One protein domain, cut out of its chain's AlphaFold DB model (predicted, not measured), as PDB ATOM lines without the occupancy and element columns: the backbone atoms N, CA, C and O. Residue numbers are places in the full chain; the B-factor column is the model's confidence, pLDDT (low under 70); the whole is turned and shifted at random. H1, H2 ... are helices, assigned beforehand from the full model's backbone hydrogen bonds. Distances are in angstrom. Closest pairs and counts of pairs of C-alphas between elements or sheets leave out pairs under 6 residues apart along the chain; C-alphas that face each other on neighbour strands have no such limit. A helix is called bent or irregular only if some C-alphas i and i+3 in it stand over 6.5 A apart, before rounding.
ATOM      1  N   SER A 144     161.236 139.963 166.151       53.00
ATOM      2  CA  SER A 144     160.361 139.055 165.416       53.00
ATOM      3  C   SER A 144     159.735 137.993 166.322       53.00
ATOM      4  O   SER A 144     158.517 137.885 166.331       53.00
ATOM      5  N   GLU A 145     160.490 137.290 167.173       46.97
ATOM      6  CA  GLU A 145     159.927 136.163 167.947       46.97
ATOM      7  C   GLU A 145     158.812 136.589 168.921       46.97
ATOM      8  O   GLU A 145     157.804 135.892 169.070       46.97
ATOM      9  N   ALA A 146     158.939 137.776 169.521       51.16
ATOM     10  CA  ALA A 146     157.886 138.368 170.346       51.16
ATOM     11  C   ALA A 146     156.620 138.684 169.521       51.16
ATOM     12  O   ALA A 146     155.492 138.470 169.973       51.16
ATOM     13  N   SER A 147     156.791 139.111 168.267       59.81
ATOM     14  CA  SER A 147     155.689 139.378 167.337       59.81
ATOM     15  C   SER A 147     154.955 138.094 166.905       59.81
ATOM     16  O   SER A 147     153.730 138.118 166.744       59.81
ATOM     17  N   ALA A 148     155.663 136.963 166.783       49.31
ATOM     18  CA  ALA A 148     155.096 135.624 166.549       49.31
ATOM     19  C   ALA A 148     154.067 135.235 167.598       49.31
ATOM     20  O   ALA A 148     152.930 134.841 167.309       49.31
ATOM     21  N   LEU A 149     154.523 135.332 168.842       53.34
ATOM     22  CA  LEU A 149     153.812 134.868 170.012       53.34
ATOM     23  C   LEU A 149     152.563 135.725 170.217       53.34
ATOM     24  O   LEU A 149     151.491 135.187 170.488       53.34
ATOM     25  N   MET A 150     152.666 137.026 169.937       59.78
ATOM     26  CA  MET A 150     151.538 137.955 169.926       59.78
ATOM     27  C   MET A 150     150.468 137.599 168.885       59.78
ATOM     28  O   MET A 150     149.280 137.561 169.216       59.78
ATOM     29  N   ARG A 151     150.853 137.277 167.642       60.28
ATOM     30  CA  ARG A 151     149.894 136.852 166.602       60.28
ATOM     31  C   ARG A 151     149.212 135.530 166.953       60.28
ATOM     32  O   ARG A 151     147.994 135.406 166.819       60.28
ATOM     33  N   ALA A 152     149.976 134.560 167.453       52.91
ATOM     34  CA  ALA A 152     149.442 133.280 167.912       52.91
ATOM     35  C   ALA A 152     148.441 133.460 169.061       52.91
ATOM     36  O   ALA A 152     147.345 132.896 169.032       52.91
ATOM     37  N   ARG A 153     148.797 134.295 170.044       57.03
ATOM     38  CA  ARG A 153     147.958 134.624 171.200       57.03
ATOM     39  C   ARG A 153     146.660 135.311 170.775       57.03
ATOM     40  O   ARG A 153     145.598 134.960 171.285       57.03
ATOM     41  N   ALA A 154     146.712 136.195 169.780       67.00
ATOM     42  CA  ALA A 154     145.529 136.853 169.222       67.00
ATOM     43  C   ALA A 154     144.575 135.895 168.472       67.00
ATOM     44  O   ALA A 154     143.363 136.119 168.458       67.00
ATOM     45  N   ALA A 155     145.079 134.801 167.886       57.25
ATOM     46  CA  ALA A 155     144.264 133.831 167.142       57.25
ATOM     47  C   ALA A 155     143.450 132.878 168.044       57.25
ATOM     48  O   ALA A 155     142.382 132.391 167.651       57.25
ATOM     49  N   ILE A 156     143.932 132.603 169.262       59.22
ATOM     50  CA  ILE A 156     143.349 131.613 170.187       59.22
ATOM     51  C   ILE A 156     141.897 131.938 170.596       59.22
ATOM     52  O   ILE A 156     141.051 131.036 170.510       59.22
ATOM     53  N   PRO A 157     141.534 133.178 170.994       68.94
ATOM     54  CA  PRO A 157     140.148 133.531 171.314       68.94
ATOM     55  C   PRO A 157     139.190 133.289 170.146       68.94
ATOM     56  O   PRO A 157     138.086 132.770 170.330       68.94
ATOM     57  N   HIS A 158     139.633 133.619 168.931       65.50
ATOM     58  CA  HIS A 158     138.833 133.472 167.722       65.50
ATOM     59  C   HIS A 158     138.569 131.996 167.397       65.50
ATOM     60  O   HIS A 158     137.416 131.585 167.234       65.50
ATOM     61  N   LEU A 159     139.617 131.166 167.419       55.06
ATOM     62  CA  LEU A 159     139.508 129.713 167.256       55.06
ATOM     63  C   LEU A 159     138.617 129.068 168.329       55.06
ATOM     64  O   LEU A 159     137.807 128.188 168.030       55.06
ATOM     65  N   THR A 160     138.713 129.539 169.571       61.25
ATOM     66  CA  THR A 160     137.883 129.057 170.683       61.25
ATOM     67  C   THR A 160     136.406 129.411 170.481       61.25
ATOM     68  O   THR A 160     135.526 128.575 170.712       61.25
ATOM     69  N   ALA A 161     136.105 130.626 170.011       71.69
ATOM     70  CA  ALA A 161     134.741 131.056 169.705       71.69
ATOM     71  C   ALA A 161     134.123 130.239 168.556       71.69
ATOM     72  O   ALA A 161     132.982 129.776 168.671       71.69
ATOM     73  N   LEU A 162     134.898 129.999 167.494       61.41
ATOM     74  CA  LEU A 162     134.527 129.132 166.375       61.41
ATOM     75  C   LEU A 162     134.217 127.706 166.834       61.41
ATOM     76  O   LEU A 162     133.168 127.159 166.489       61.41
ATOM     77  N   HIS A 163     135.085 127.124 167.665       61.72
ATOM     78  CA  HIS A 163     134.884 125.783 168.205       61.72
ATOM     79  C   HIS A 163     133.588 125.691 169.026       61.72
ATOM     80  O   HIS A 163     132.759 124.814 168.783       61.72
ATOM     81  N   ARG A 164     133.343 126.646 169.934       66.69
ATOM     82  CA  ARG A 164     132.096 126.701 170.721       66.69
ATOM     83  C   ARG A 164     130.858 126.845 169.834       66.69
ATOM     84  O   ARG A 164     129.819 126.256 170.128       66.69
ATOM     85  N   ARG A 165     130.941 127.624 168.751       70.00
ATOM     86  CA  ARG A 165     129.852 127.757 167.772       70.00
ATOM     87  C   ARG A 165     129.584 126.433 167.058       70.00
ATOM     88  O   ARG A 165     128.425 126.046 166.976       70.00
ATOM     89  N   ALA A 166     130.626 125.732 166.617       62.88
ATOM     90  CA  ALA A 166     130.495 124.425 165.976       62.88
ATOM     91  C   ALA A 166     129.833 123.396 166.907       62.88
ATOM     92  O   ALA A 166     128.874 122.741 166.508       62.88
ATOM     93  N   VAL A 167     130.270 123.322 168.169       65.75
ATOM     94  CA  VAL A 167     129.680 122.428 169.180       65.75
ATOM     95  C   VAL A 167     128.198 122.741 169.413       65.75
ATOM     96  O   VAL A 167     127.378 121.826 169.435       65.75
ATOM     97  N   ARG A 168     127.819 124.025 169.519       73.06
ATOM     98  CA  ARG A 168     126.405 124.425 169.663       73.06
ATOM     99  C   ARG A 168     125.555 124.056 168.451       73.06
ATOM    100  O   ARG A 168     124.428 123.609 168.626       73.06
ATOM    101  N   SER A 169     126.080 124.227 167.239       69.75
ATOM    102  CA  SER A 169     125.367 123.844 166.017       69.75
ATOM    103  C   SER A 169     125.147 122.332 165.933       69.75
ATOM    104  O   SER A 169     124.070 121.908 165.527       69.75
ATOM    105  N   ILE A 170     126.130 121.527 166.356       72.56
ATOM    106  CA  ILE A 170     125.999 120.063 166.429       72.56
ATOM    107  C   ILE A 170     124.915 119.679 167.442       72.56
ATOM    108  O   ILE A 170     123.979 118.976 167.079       72.56
ATOM    109  N   ALA A 171     124.974 120.216 168.663       71.81
ATOM    110  CA  ALA A 171     123.977 119.932 169.696       71.81
ATOM    111  C   ALA A 171     122.557 120.370 169.283       71.81
ATOM    112  O   ALA A 171     121.577 119.666 169.533       71.81
ATOM    113  N   SER A 172     122.430 121.519 168.609       78.12
ATOM    114  CA  SER A 172     121.149 121.993 168.075       78.12
ATOM    115  C   SER A 172     120.601 121.072 166.986       78.12
ATOM    116  O   SER A 172     119.391 120.871 166.924       78.12
ATOM    117  N   TRP A 173     121.462 120.534 166.122       75.38
ATOM    118  CA  TRP A 173     121.060 119.568 165.104       75.38
ATOM    119  C   TRP A 173     120.602 118.248 165.727       75.38
ATOM    120  O   TRP A 173     119.552 117.739 165.351       75.38
ATOM    121  N   GLU A 174     121.347 117.725 166.703       76.56
ATOM    122  CA  GLU A 174     120.975 116.507 167.435       76.56
ATOM    123  C   GLU A 174     119.611 116.667 168.116       76.56
ATOM    124  O   GLU A 174     118.742 115.814 167.949       76.56
ATOM    125  N   THR A 175     119.375 117.813 168.763       80.00
ATOM    126  CA  THR A 175     118.080 118.140 169.382       80.00
ATOM    127  C   THR A 175     116.949 118.169 168.349       80.00
ATOM    128  O   THR A 175     115.889 117.601 168.585       80.00
ATOM    129  N   LEU A 176     117.168 118.773 167.172       80.25
ATOM    130  CA  LEU A 176     116.177 118.777 166.087       80.25
ATOM    131  C   LEU A 176     115.908 117.367 165.547       80.25
ATOM    132  O   LEU A 176     114.760 117.030 165.268       80.25
ATOM    133  N   CYS A 177     116.939 116.531 165.403       74.25
ATOM    134  CA  CYS A 177     116.764 115.136 165.006       74.25
ATOM    135  C   CYS A 177     115.936 114.356 166.030       74.25
ATOM    136  O   CYS A 177     115.041 113.608 165.634       74.25
ATOM    137  N   ASP A 178     116.207 114.538 167.321       80.69
ATOM    138  CA  ASP A 178     115.455 113.889 168.395       80.69
ATOM    139  C   ASP A 178     114.008 114.393 168.467       80.69
ATOM    140  O   ASP A 178     113.092 113.578 168.598       80.69
ATOM    141  N   ASP A 179     113.776 115.695 168.281       83.94
ATOM    142  CA  ASP A 179     112.436 116.288 168.207       83.94
ATOM    143  C   ASP A 179     111.630 115.723 167.027       83.94
ATOM    144  O   ASP A 179     110.480 115.309 167.198       83.94
ATOM    145  N   GLU A 180     112.217 115.651 165.827       82.75
ATOM    146  CA  GLU A 180     111.541 115.076 164.655       82.75
ATOM    147  C   GLU A 180     111.298 113.568 164.813       82.75
ATOM    148  O   GLU A 180     110.227 113.068 164.463       82.75
ATOM    149  N   LEU A 181     112.246 112.829 165.402       80.62
ATOM    150  CA  LEU A 181     112.046 111.419 165.744       80.62
ATOM    151  C   LEU A 181     110.954 111.245 166.810       80.62
ATOM    152  O   LEU A 181     110.211 110.263 166.759       80.62
ATOM    153  N   GLY A 182     110.825 112.180 167.751       81.75
ATOM    154  CA  GLY A 182     109.788 112.200 168.783       81.75
ATOM    155  C   GLY A 182     108.386 112.472 168.233       81.75
ATOM    156  O   GLY A 182     107.413 111.911 168.734       81.75
ATOM    157  N   ARG A 183     108.271 113.261 167.155       83.00
ATOM    158  CA  ARG A 183     106.991 113.535 166.472       83.00
ATOM    159  C   ARG A 183     106.408 112.319 165.754       83.00
ATOM    160  O   ARG A 183     105.204 112.289 165.492       83.00
ATOM    161  N   ILE A 184     107.220 111.302 165.456       84.62
ATOM    162  CA  ILE A 184     106.732 110.031 164.914       84.62
ATOM    163  C   ILE A 184     106.018 109.273 166.041       84.62
ATOM    164  O   ILE A 184     106.644 108.672 166.916       84.62
ATOM    165  N   ARG A 185     104.688 109.331 165.996       76.19
ATOM    166  CA  ARG A 185     103.743 108.707 166.927       76.19
ATOM    167  C   ARG A 185     103.999 107.199 167.099       76.19
ATOM    168  O   ARG A 185     104.003 106.465 166.114       76.19
ATOM    169  N   ASP A 186     104.215 106.744 168.337       75.06
ATOM    170  CA  ASP A 186     104.592 105.355 168.681       75.06
ATOM    171  C   ASP A 186     103.466 104.318 168.497       75.06
ATOM    172  O   ASP A 186     103.692 103.111 168.569       75.06
ATOM    173  N   ASP A 187     102.249 104.780 168.241       69.62
ATOM    174  CA  ASP A 187     101.008 104.014 168.166       69.62
ATOM    175  C   ASP A 187     100.806 103.269 166.834       69.62
ATOM    176  O   ASP A 187      99.869 102.480 166.699       69.62
ATOM    177  N   THR A 188     101.712 103.429 165.865       73.06
ATOM    178  CA  THR A 188     101.693 102.632 164.630       73.06
ATOM    179  C   THR A 188     102.743 101.527 164.669       73.06
ATOM    180  O   THR A 188     103.898 101.741 165.036       73.06
ATOM    181  N   ARG A 189     102.362 100.319 164.229       71.19
ATOM    182  CA  ARG A 189     103.277  99.167 164.084       71.19
ATOM    183  C   ARG A 189     104.498  99.504 163.207       71.19
ATOM    184  O   ARG A 189     105.559  98.906 163.379       71.19
ATOM    185  N   ASP A 190     104.354 100.516 162.351       75.56
ATOM    186  CA  ASP A 190     105.364 101.016 161.419       75.56
ATOM    187  C   ASP A 190     106.254 102.133 161.999       75.56
ATOM    188  O   ASP A 190     107.332 102.394 161.462       75.56
ATOM    189  N   ALA A 191     105.891 102.746 163.134       75.88
ATOM    190  CA  ALA A 191     106.658 103.830 163.763       75.88
ATOM    191  C   ALA A 191     108.076 103.402 164.148       75.88
ATOM    192  O   ALA A 191     109.044 104.127 163.920       75.88
ATOM    193  N   LYS A 192     108.225 102.189 164.690       77.94
ATOM    194  CA  LYS A 192     109.535 101.643 165.069       77.94
ATOM    195  C   LYS A 192     110.418 101.391 163.844       77.94
ATOM    196  O   LYS A 192     111.620 101.647 163.897       77.94
ATOM    197  N   ALA A 193     109.829 100.924 162.742       78.56
ATOM    198  CA  ALA A 193     110.541 100.723 161.483       78.56
ATOM    199  C   ALA A 193     110.953 102.065 160.857       78.56
ATOM    200  O   ALA A 193     112.103 102.208 160.447       78.56
ATOM    201  N   ALA A 194     110.071 103.069 160.876       77.25
ATOM    202  CA  ALA A 194     110.353 104.418 160.393       77.25
ATOM    203  C   ALA A 194     111.448 105.122 161.216       77.25
ATOM    204  O   ALA A 194     112.396 105.652 160.638       77.25
ATOM    205  N   LYS A 195     111.388 105.058 162.558       80.81
ATOM    206  CA  LYS A 195     112.432 105.599 163.450       80.81
ATOM    207  C   LYS A 195     113.784 104.924 163.218       80.81
ATOM    208  O   LYS A 195     114.806 105.602 163.166       80.81
ATOM    209  N   ASN A 196     113.803 103.603 163.042       78.88
ATOM    210  CA  ASN A 196     115.036 102.869 162.757       78.88
ATOM    211  C   ASN A 196     115.589 103.179 161.360       78.88
ATOM    212  O   ASN A 196     116.799 103.315 161.208       78.88
ATOM    213  N   LEU A 197     114.727 103.337 160.354       81.56
ATOM    214  CA  LEU A 197     115.142 103.728 159.010       81.56
ATOM    215  C   LEU A 197     115.720 105.145 159.009       81.56
ATOM    216  O   LEU A 197     116.787 105.346 158.442       81.56
ATOM    217  N   LEU A 198     115.089 106.099 159.698       78.75
ATOM    218  CA  LEU A 198     115.607 107.462 159.841       78.75
ATOM    219  C   LEU A 198     116.926 107.501 160.608       78.75
ATOM    220  O   LEU A 198     117.862 108.135 160.138       78.75
ATOM    221  N   ARG A 199     117.052 106.771 161.723       79.31
ATOM    222  CA  ARG A 199     118.333 106.641 162.441       79.31
ATOM    223  C   ARG A 199     119.422 106.043 161.560       79.31
ATOM    224  O   ARG A 199     120.537 106.547 161.570       79.31
ATOM    225  N   ASN A 200     119.100 105.022 160.769       77.44
ATOM    226  CA  ASN A 200     120.053 104.422 159.840       77.44
ATOM    227  C   ASN A 200     120.411 105.374 158.696       77.44
ATOM    228  O   ASN A 200     121.572 105.438 158.324       77.44
ATOM    229  N   GLN A 201     119.460 106.145 158.165       78.31
ATOM    230  CA  GLN A 201     119.744 107.150 157.141       78.31
ATOM    231  C   GLN A 201     120.616 108.272 157.708       78.31
ATOM    232  O   GLN A 201     121.633 108.579 157.103       78.31
ATOM    233  N   ILE A 202     120.300 108.797 158.898       71.81
ATOM    234  CA  ILE A 202     121.114 109.783 159.631       71.81
ATOM    235  C   ILE A 202     122.515 109.222 159.931       71.81
ATOM    236  O   ILE A 202     123.499 109.928 159.748       71.81
ATOM    237  N   ALA A 203     122.634 107.945 160.304       67.75
ATOM    238  CA  ALA A 203     123.919 107.285 160.539       67.75
ATOM    239  C   ALA A 203     124.725 107.056 159.246       67.75
ATOM    240  O   ALA A 203     125.944 107.201 159.254       67.75
ATOM    241  N   VAL A 204     124.062 106.759 158.120       68.19
ATOM    242  CA  VAL A 204     124.673 106.699 156.774       68.19
ATOM    243  C   VAL A 204     125.145 108.081 156.320       68.19
ATOM    244  O   VAL A 204     126.067 108.185 155.508       68.19
ATOM    245  N   LEU A 205     124.581 109.160 156.876       56.66
ATOM    246  CA  LEU A 205     125.138 110.494 156.684       56.66
ATOM    247  C   LEU A 205     126.496 110.693 157.391       56.66
ATOM    248  O   LEU A 205     127.164 111.684 157.108       56.66
ATOM    249  N   GLY A 206     126.953 109.745 158.214       53.69
ATOM    250  CA  GLY A 206     128.186 109.853 158.993       53.69
ATOM    251  C   GLY A 206     128.059 110.882 160.126       53.69
ATOM    252  O   GLY A 206     127.128 111.694 160.137       53.69
ATOM    253  N   PRO A 207     128.972 110.880 161.113       59.16
ATOM    254  CA  PRO A 207     129.001 111.946 162.103       59.16
ATOM    255  C   PRO A 207     129.211 113.284 161.377       59.16
ATOM    256  O   PRO A 207     130.040 113.382 160.471       59.16
ATOM    257  N   LEU A 208     128.468 114.332 161.756       52.28
ATOM    258  CA  LEU A 208     128.560 115.673 161.148       52.28
ATOM    259  C   LEU A 208     130.004 116.206 161.070       52.28
ATOM    260  O   LEU A 208     130.309 117.019 160.200       52.28
ATOM    261  N   SER A 209     130.902 115.701 161.921       48.91
ATOM    262  CA  SER A 209     132.345 115.942 161.873       48.91
ATOM    263  C   SER A 209     133.018 115.536 160.554       48.91
ATOM    264  O   SER A 209     134.004 116.160 160.183       48.91
ATOM    265  N   GLU A 210     132.506 114.541 159.821       46.44
ATOM    266  CA  GLU A 210     133.027 114.144 158.499       46.44
ATOM    267  C   GLU A 210     132.382 114.917 157.337       46.44
ATOM    268  O   GLU A 210     133.013 115.103 156.293       46.44
ATOM    269  N   ARG A 211     131.146 115.411 157.510       44.94
ATOM    270  CA  ARG A 211     130.409 116.183 156.490       44.94
ATOM    271  C   ARG A 211     130.564 117.694 156.589       44.94
ATOM    272  O   ARG A 211     130.263 118.384 155.620       44.94
ATOM    273  N   ALA A 212     131.111 118.216 157.682       49.12
ATOM    274  CA  ALA A 212     131.489 119.620 157.813       49.12
ATOM    275  C   ALA A 212     132.721 120.008 156.963       49.12
ATOM    276  O   ALA A 212     133.416 120.964 157.288       49.12
ATOM    277  N   ARG A 213     132.946 119.348 155.817       47.59
ATOM    278  CA  ARG A 213     133.718 119.899 154.691       47.59
ATOM    279  C   ARG A 213     132.885 120.930 153.918       47.59
ATOM    280  O   ARG A 213     132.914 120.974 152.690       47.59
ATOM    281  N   LEU A 214     132.114 121.754 154.628       49.16
ATOM    282  CA  LEU A 214     131.774 123.063 154.086       49.16
ATOM    283  C   LEU A 214     133.112 123.761 153.807       49.16
ATOM    284  O   LEU A 214     134.041 123.588 154.605       49.16
ATOM    285  N   PRO A 215     133.252 124.496 152.690       57.44
ATOM    286  CA  PRO A 215     134.445 125.299 152.476       57.44
ATOM    287  C   PRO A 215     134.688 126.110 153.755       57.44
ATOM    288  O   PRO A 215     133.723 126.653 154.310       57.44
ATOM    289  N   PRO A 216     135.925 126.107 154.282       67.88
ATOM    290  CA  PRO A 216     136.230 126.763 155.542       67.88
ATOM    291  C   PRO A 216     135.694 128.191 155.475       67.88
ATOM    292  O   PRO A 216     135.968 128.918 154.518       67.88
ATOM    293  N   GLY A 217     134.877 128.575 156.460       77.56
ATOM    294  CA  GLY A 217     134.397 129.949 156.546       77.56
ATOM    295  C   GLY A 217     135.584 130.924 156.567       77.56
ATOM    296  O   GLY A 217     136.687 130.528 156.959       77.56
ATOM    297  N   PRO A 218     135.386 132.198 156.187       80.00
ATOM    298  CA  PRO A 218     136.467 133.189 156.121       80.00
ATOM    299  C   PRO A 218     137.259 133.305 157.438       80.00
ATOM    300  O   PRO A 218     138.468 133.507 157.425       80.00
ATOM    301  N   GLU A 219     136.588 133.081 158.568       77.25
ATOM    302  CA  GLU A 219     137.164 133.013 159.915       77.25
ATOM    303  C   GLU A 219     138.188 131.867 160.085       77.25
ATOM    304  O   GLU A 219     139.295 132.071 160.581       77.25
ATOM    305  N   LEU A 220     137.867 130.659 159.603       76.81
ATOM    306  CA  LEU A 220     138.781 129.514 159.662       76.81
ATOM    307  C   LEU A 220     139.970 129.702 158.712       76.81
ATOM    308  O   LEU A 220     141.094 129.375 159.078       76.81
ATOM    309  N   LEU A 221     139.745 130.272 157.525       82.38
ATOM    310  CA  LEU A 221     140.828 130.620 156.598       82.38
ATOM    311  C   LEU A 221     141.793 131.646 157.208       82.38
ATOM    312  O   LEU A 221     143.004 131.488 157.083       82.38
ATOM    313  N   SER A 222     141.273 132.651 157.919       87.06
ATOM    314  CA  SER A 222     142.093 133.626 158.646       87.06
ATOM    315  C   SER A 222     142.924 132.964 159.751       87.06
ATOM    316  O   SER A 222     144.124 133.216 159.852       87.06
ATOM    317  N   ALA A 223     142.327 132.057 160.528       83.75
ATOM    318  CA  ALA A 223     143.047 131.318 161.562       83.75
ATOM    319  C   ALA A 223     144.130 130.384 160.999       83.75
ATOM    320  O   ALA A 223     145.213 130.287 161.573       83.75
ATOM    321  N   ILE A 224     143.870 129.733 159.861       86.06
ATOM    322  CA  ILE A 224     144.879 128.942 159.144       86.06
ATOM    323  C   ILE A 224     146.023 129.846 158.668       86.06
ATOM    324  O   ILE A 224     147.182 129.471 158.820       86.06
ATOM    325  N   GLY A 225     145.716 131.046 158.165       89.62
ATOM    326  CA  GLY A 225     146.718 132.050 157.798       89.62
ATOM    327  C   GLY A 225     147.628 132.432 158.969       89.62
ATOM    328  O   GLY A 225     148.844 132.310 158.856       89.62
ATOM    329  N   MET A 226     147.047 132.782 160.123       89.94
ATOM    330  CA  MET A 226     147.805 133.113 161.342       89.94
ATOM    331  C   MET A 226     148.676 131.945 161.833       89.94
ATOM    332  O   MET A 226     149.810 132.146 162.264       89.94
ATOM    333  N   LEU A 227     148.177 130.707 161.742       89.56
ATOM    334  CA  LEU A 227     148.962 129.513 162.073       89.56
ATOM    335  C   LEU A 227     150.096 129.259 161.077       89.56
ATOM    336  O   LEU A 227     151.153 128.775 161.477       89.56
ATOM    337  N   GLY A 228     149.886 129.580 159.800       90.44
ATOM    338  CA  GLY A 228     150.917 129.523 158.769       90.44
ATOM    339  C   GLY A 228     152.055 130.508 159.037       90.44
ATOM    340  O   GLY A 228     153.215 130.112 158.962       90.44
ATOM    341  N   GLU A 229     151.731 131.746 159.418       92.44
ATOM    342  CA  GLU A 229     152.721 132.759 159.815       92.44
ATOM    343  C   GLU A 229     153.524 132.312 161.041       92.44
ATOM    344  O   GLU A 229     154.752 132.299 160.993       92.44
ATOM    345  N   LEU A 230     152.848 131.841 162.097       91.00
ATOM    346  CA  LEU A 230     153.516 131.297 163.285       91.00
ATOM    347  C   LEU A 230     154.438 130.117 162.943       91.00
ATOM    348  O   LEU A 230     155.527 129.988 163.496       91.00
ATOM    349  N   ALA A 231     154.005 129.223 162.052       91.00
ATOM    350  CA  ALA A 231     154.806 128.071 161.657       91.00
ATOM    351  C   ALA A 231     156.061 128.473 160.871       91.00
ATOM    352  O   ALA A 231     157.116 127.892 161.110       91.00
ATOM    353  N   LEU A 232     155.956 129.455 159.969       91.88
ATOM    354  CA  LEU A 232     157.101 129.998 159.233       91.88
ATOM    355  C   LEU A 232     158.091 130.696 160.162       91.88
ATOM    356  O   LEU A 232     159.293 130.613 159.961       91.88
ATOM    357  N   GLU A 233     157.593 131.349 161.199       91.56
ATOM    358  CA  GLU A 233     158.433 132.037 162.166       91.56
ATOM    359  C   GLU A 233     159.201 131.073 163.069       91.56
ATOM    360  O   GLU A 233     160.407 131.209 163.243       91.56
ATOM    361  N   LEU A 234     158.530 130.035 163.572       88.94
ATOM    362  CA  LEU A 234     159.169 128.998 164.385       88.94
ATOM    363  C   LEU A 234     160.050 128.046 163.558       88.94
ATOM    364  O   LEU A 234     160.953 127.408 164.097       88.94
ATOM    365  N   MET A 235     159.752 127.868 162.267       90.44
ATOM    366  CA  MET A 235     160.423 126.914 161.380       90.44
ATOM    367  C   MET A 235     160.566 127.490 159.955       90.44
ATOM    368  O   MET A 235     159.905 127.002 159.035       90.44
ATOM    369  N   PRO A 236     161.478 128.456 159.725       90.75
ATOM    370  CA  PRO A 236     161.575 129.197 158.456       90.75
ATOM    371  C   PRO A 236     161.875 128.320 157.239       90.75
ATOM    372  O   PRO A 236     161.499 128.643 156.117       90.75
ATOM    373  N   ASN A 237     162.512 127.170 157.463       91.06
ATOM    374  CA  ASN A 237     162.887 126.230 156.408       91.06
ATOM    375  C   ASN A 237     161.839 125.129 156.164       91.06
ATOM    376  O   ASN A 237     162.087 124.216 155.377       91.06
ATOM    377  N   SER A 238     160.697 125.157 156.860       88.38
ATOM    378  CA  SER A 238     159.632 124.159 156.714       88.38
ATOM    379  C   SER A 238     158.396 124.765 156.050       88.38
ATOM    380  O   SER A 238     158.018 125.888 156.379       88.38
ATOM    381  N   PRO A 239     157.720 124.037 155.140       91.75
ATOM    382  CA  PRO A 239     156.469 124.519 154.575       91.75
ATOM    383  C   PRO A 239     155.415 124.674 155.687       91.75
ATOM    384  O   PRO A 239     155.327 123.803 156.563       91.75
ATOM    385  N   PRO A 240     154.598 125.743 155.658       93.19
ATOM    386  CA  PRO A 240     153.563 125.947 156.659       93.19
ATOM    387  C   PRO A 240     152.507 124.831 156.583       93.19
ATOM    388  O   PRO A 240     152.250 124.278 155.505       93.19
ATOM    389  N   PRO A 241     151.870 124.486 157.713       90.75
ATOM    390  CA  PRO A 241     150.817 123.483 157.742       90.75
ATOM    391  C   PRO A 241     149.625 123.964 156.897       90.75
ATOM    392  O   PRO A 241     149.014 124.981 157.209       90.75
ATOM    393  N   SER A 242     149.302 123.243 155.822       87.94
ATOM    394  CA  SER A 242     148.283 123.656 154.838       87.94
ATOM    395  C   SER A 242     146.998 122.822 154.871       87.94
ATOM    396  O   SER A 242     145.972 123.257 154.352       87.94
ATOM    397  N   ASP A 243     147.022 121.649 155.507       87.81
ATOM    398  CA  ASP A 243     145.868 120.764 155.670       87.81
ATOM    399  C   ASP A 243     145.536 120.512 157.152       87.81
ATOM    400  O   ASP A 243     146.382 120.668 158.035       87.81
TER     401      ASP A 243
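Overview. This is residues 144 to 243 of the 409 residues of the protein "FHA domain-containing protein" of Nannocystis exedens (UniProt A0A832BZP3). One long helix, H1, bent but nearly straight, runs almost the whole length of a thin rod, and the chain then folds back along it as a broken second limb of three helices in series, H2, H3 and H4. The pairing of the two limbs is loose over much of its length: H4 packs on the first part of H1, while H2 and the very short H3 come only near H1. The printed part has 100 residues with four named helices, in the order H1, H2, H3, H4, and no named strand; its class is all helix. It is extended, with a radius of gyration of the C-alphas of 21.1 A and spans of 69 by 23 by 17 A.

Along the chain. Find C-alpha 144 at (160.361, 139.055, 165.416), where H1, residues 144 to 183, begins. By its hydrogen bonds it was assigned as one helix, but it is bent: C-alphas 154 and 157 are 6.7 A apart. Its arms are H1a, residues 144 to 154, 15.5 A long, and H1b, residues 157 to 183, 39.0 A long, ending at C-alpha 183 at (106.991, 113.535, 166.472). Go on to H2, residues 191 to 204, 19.5 A long, then to H3, residues 208 to 211, 5.0 A long. H4, residues 218 to 234, is 24.5 A long and ends at C-alpha 234 at (159.169, 128.998, 164.385).

Arrangement. Start with H1a and H1b, whose lines stand at a shallow tilt of 25 degrees. H4 touches H1a with residues 226 to 233 alone; look at the closest C-alphas, those of Ala 148 and Leu 230, 5.6 A apart. These two run opposite ways at a shallow tilt of 27 degrees. Residues 158 to 162 of H1b touch residues 219 to 223 of H4, with the C-alphas of Leu 159 and Ala 223 closest at 6.9 A, at a steep tilt of 39 degrees, opposite ways. H2 is close to H1b but not clearly touching, with the C-alphas of Leu 181 and Lys 195 closest at 6.3 A, at a shallow tilt of 26 degrees, opposite ways. H3 is also close to H1b but not clearly touching: the C-alphas of Ile 170 and Leu 208 are closest, at 7.3 A. H2 and H4 are apart. In H1a, H1b, H2 and H4 every O i to N i+4 pair is within hydrogen-bond range; H3 is too short for such a pair.

Size, cuts and confidence. The two C-alphas farthest apart are those of Ser 144 and Arg 189, at 69.7 A. The printed part has no cut; the link from H2 to H3 is tight, and those from H1 to H2 and from H3 to H4 are short. The mean pLDDT of the printed part is 72.8, and 38 residues are under 70, among them residues 144 to 160 and 203 to 216.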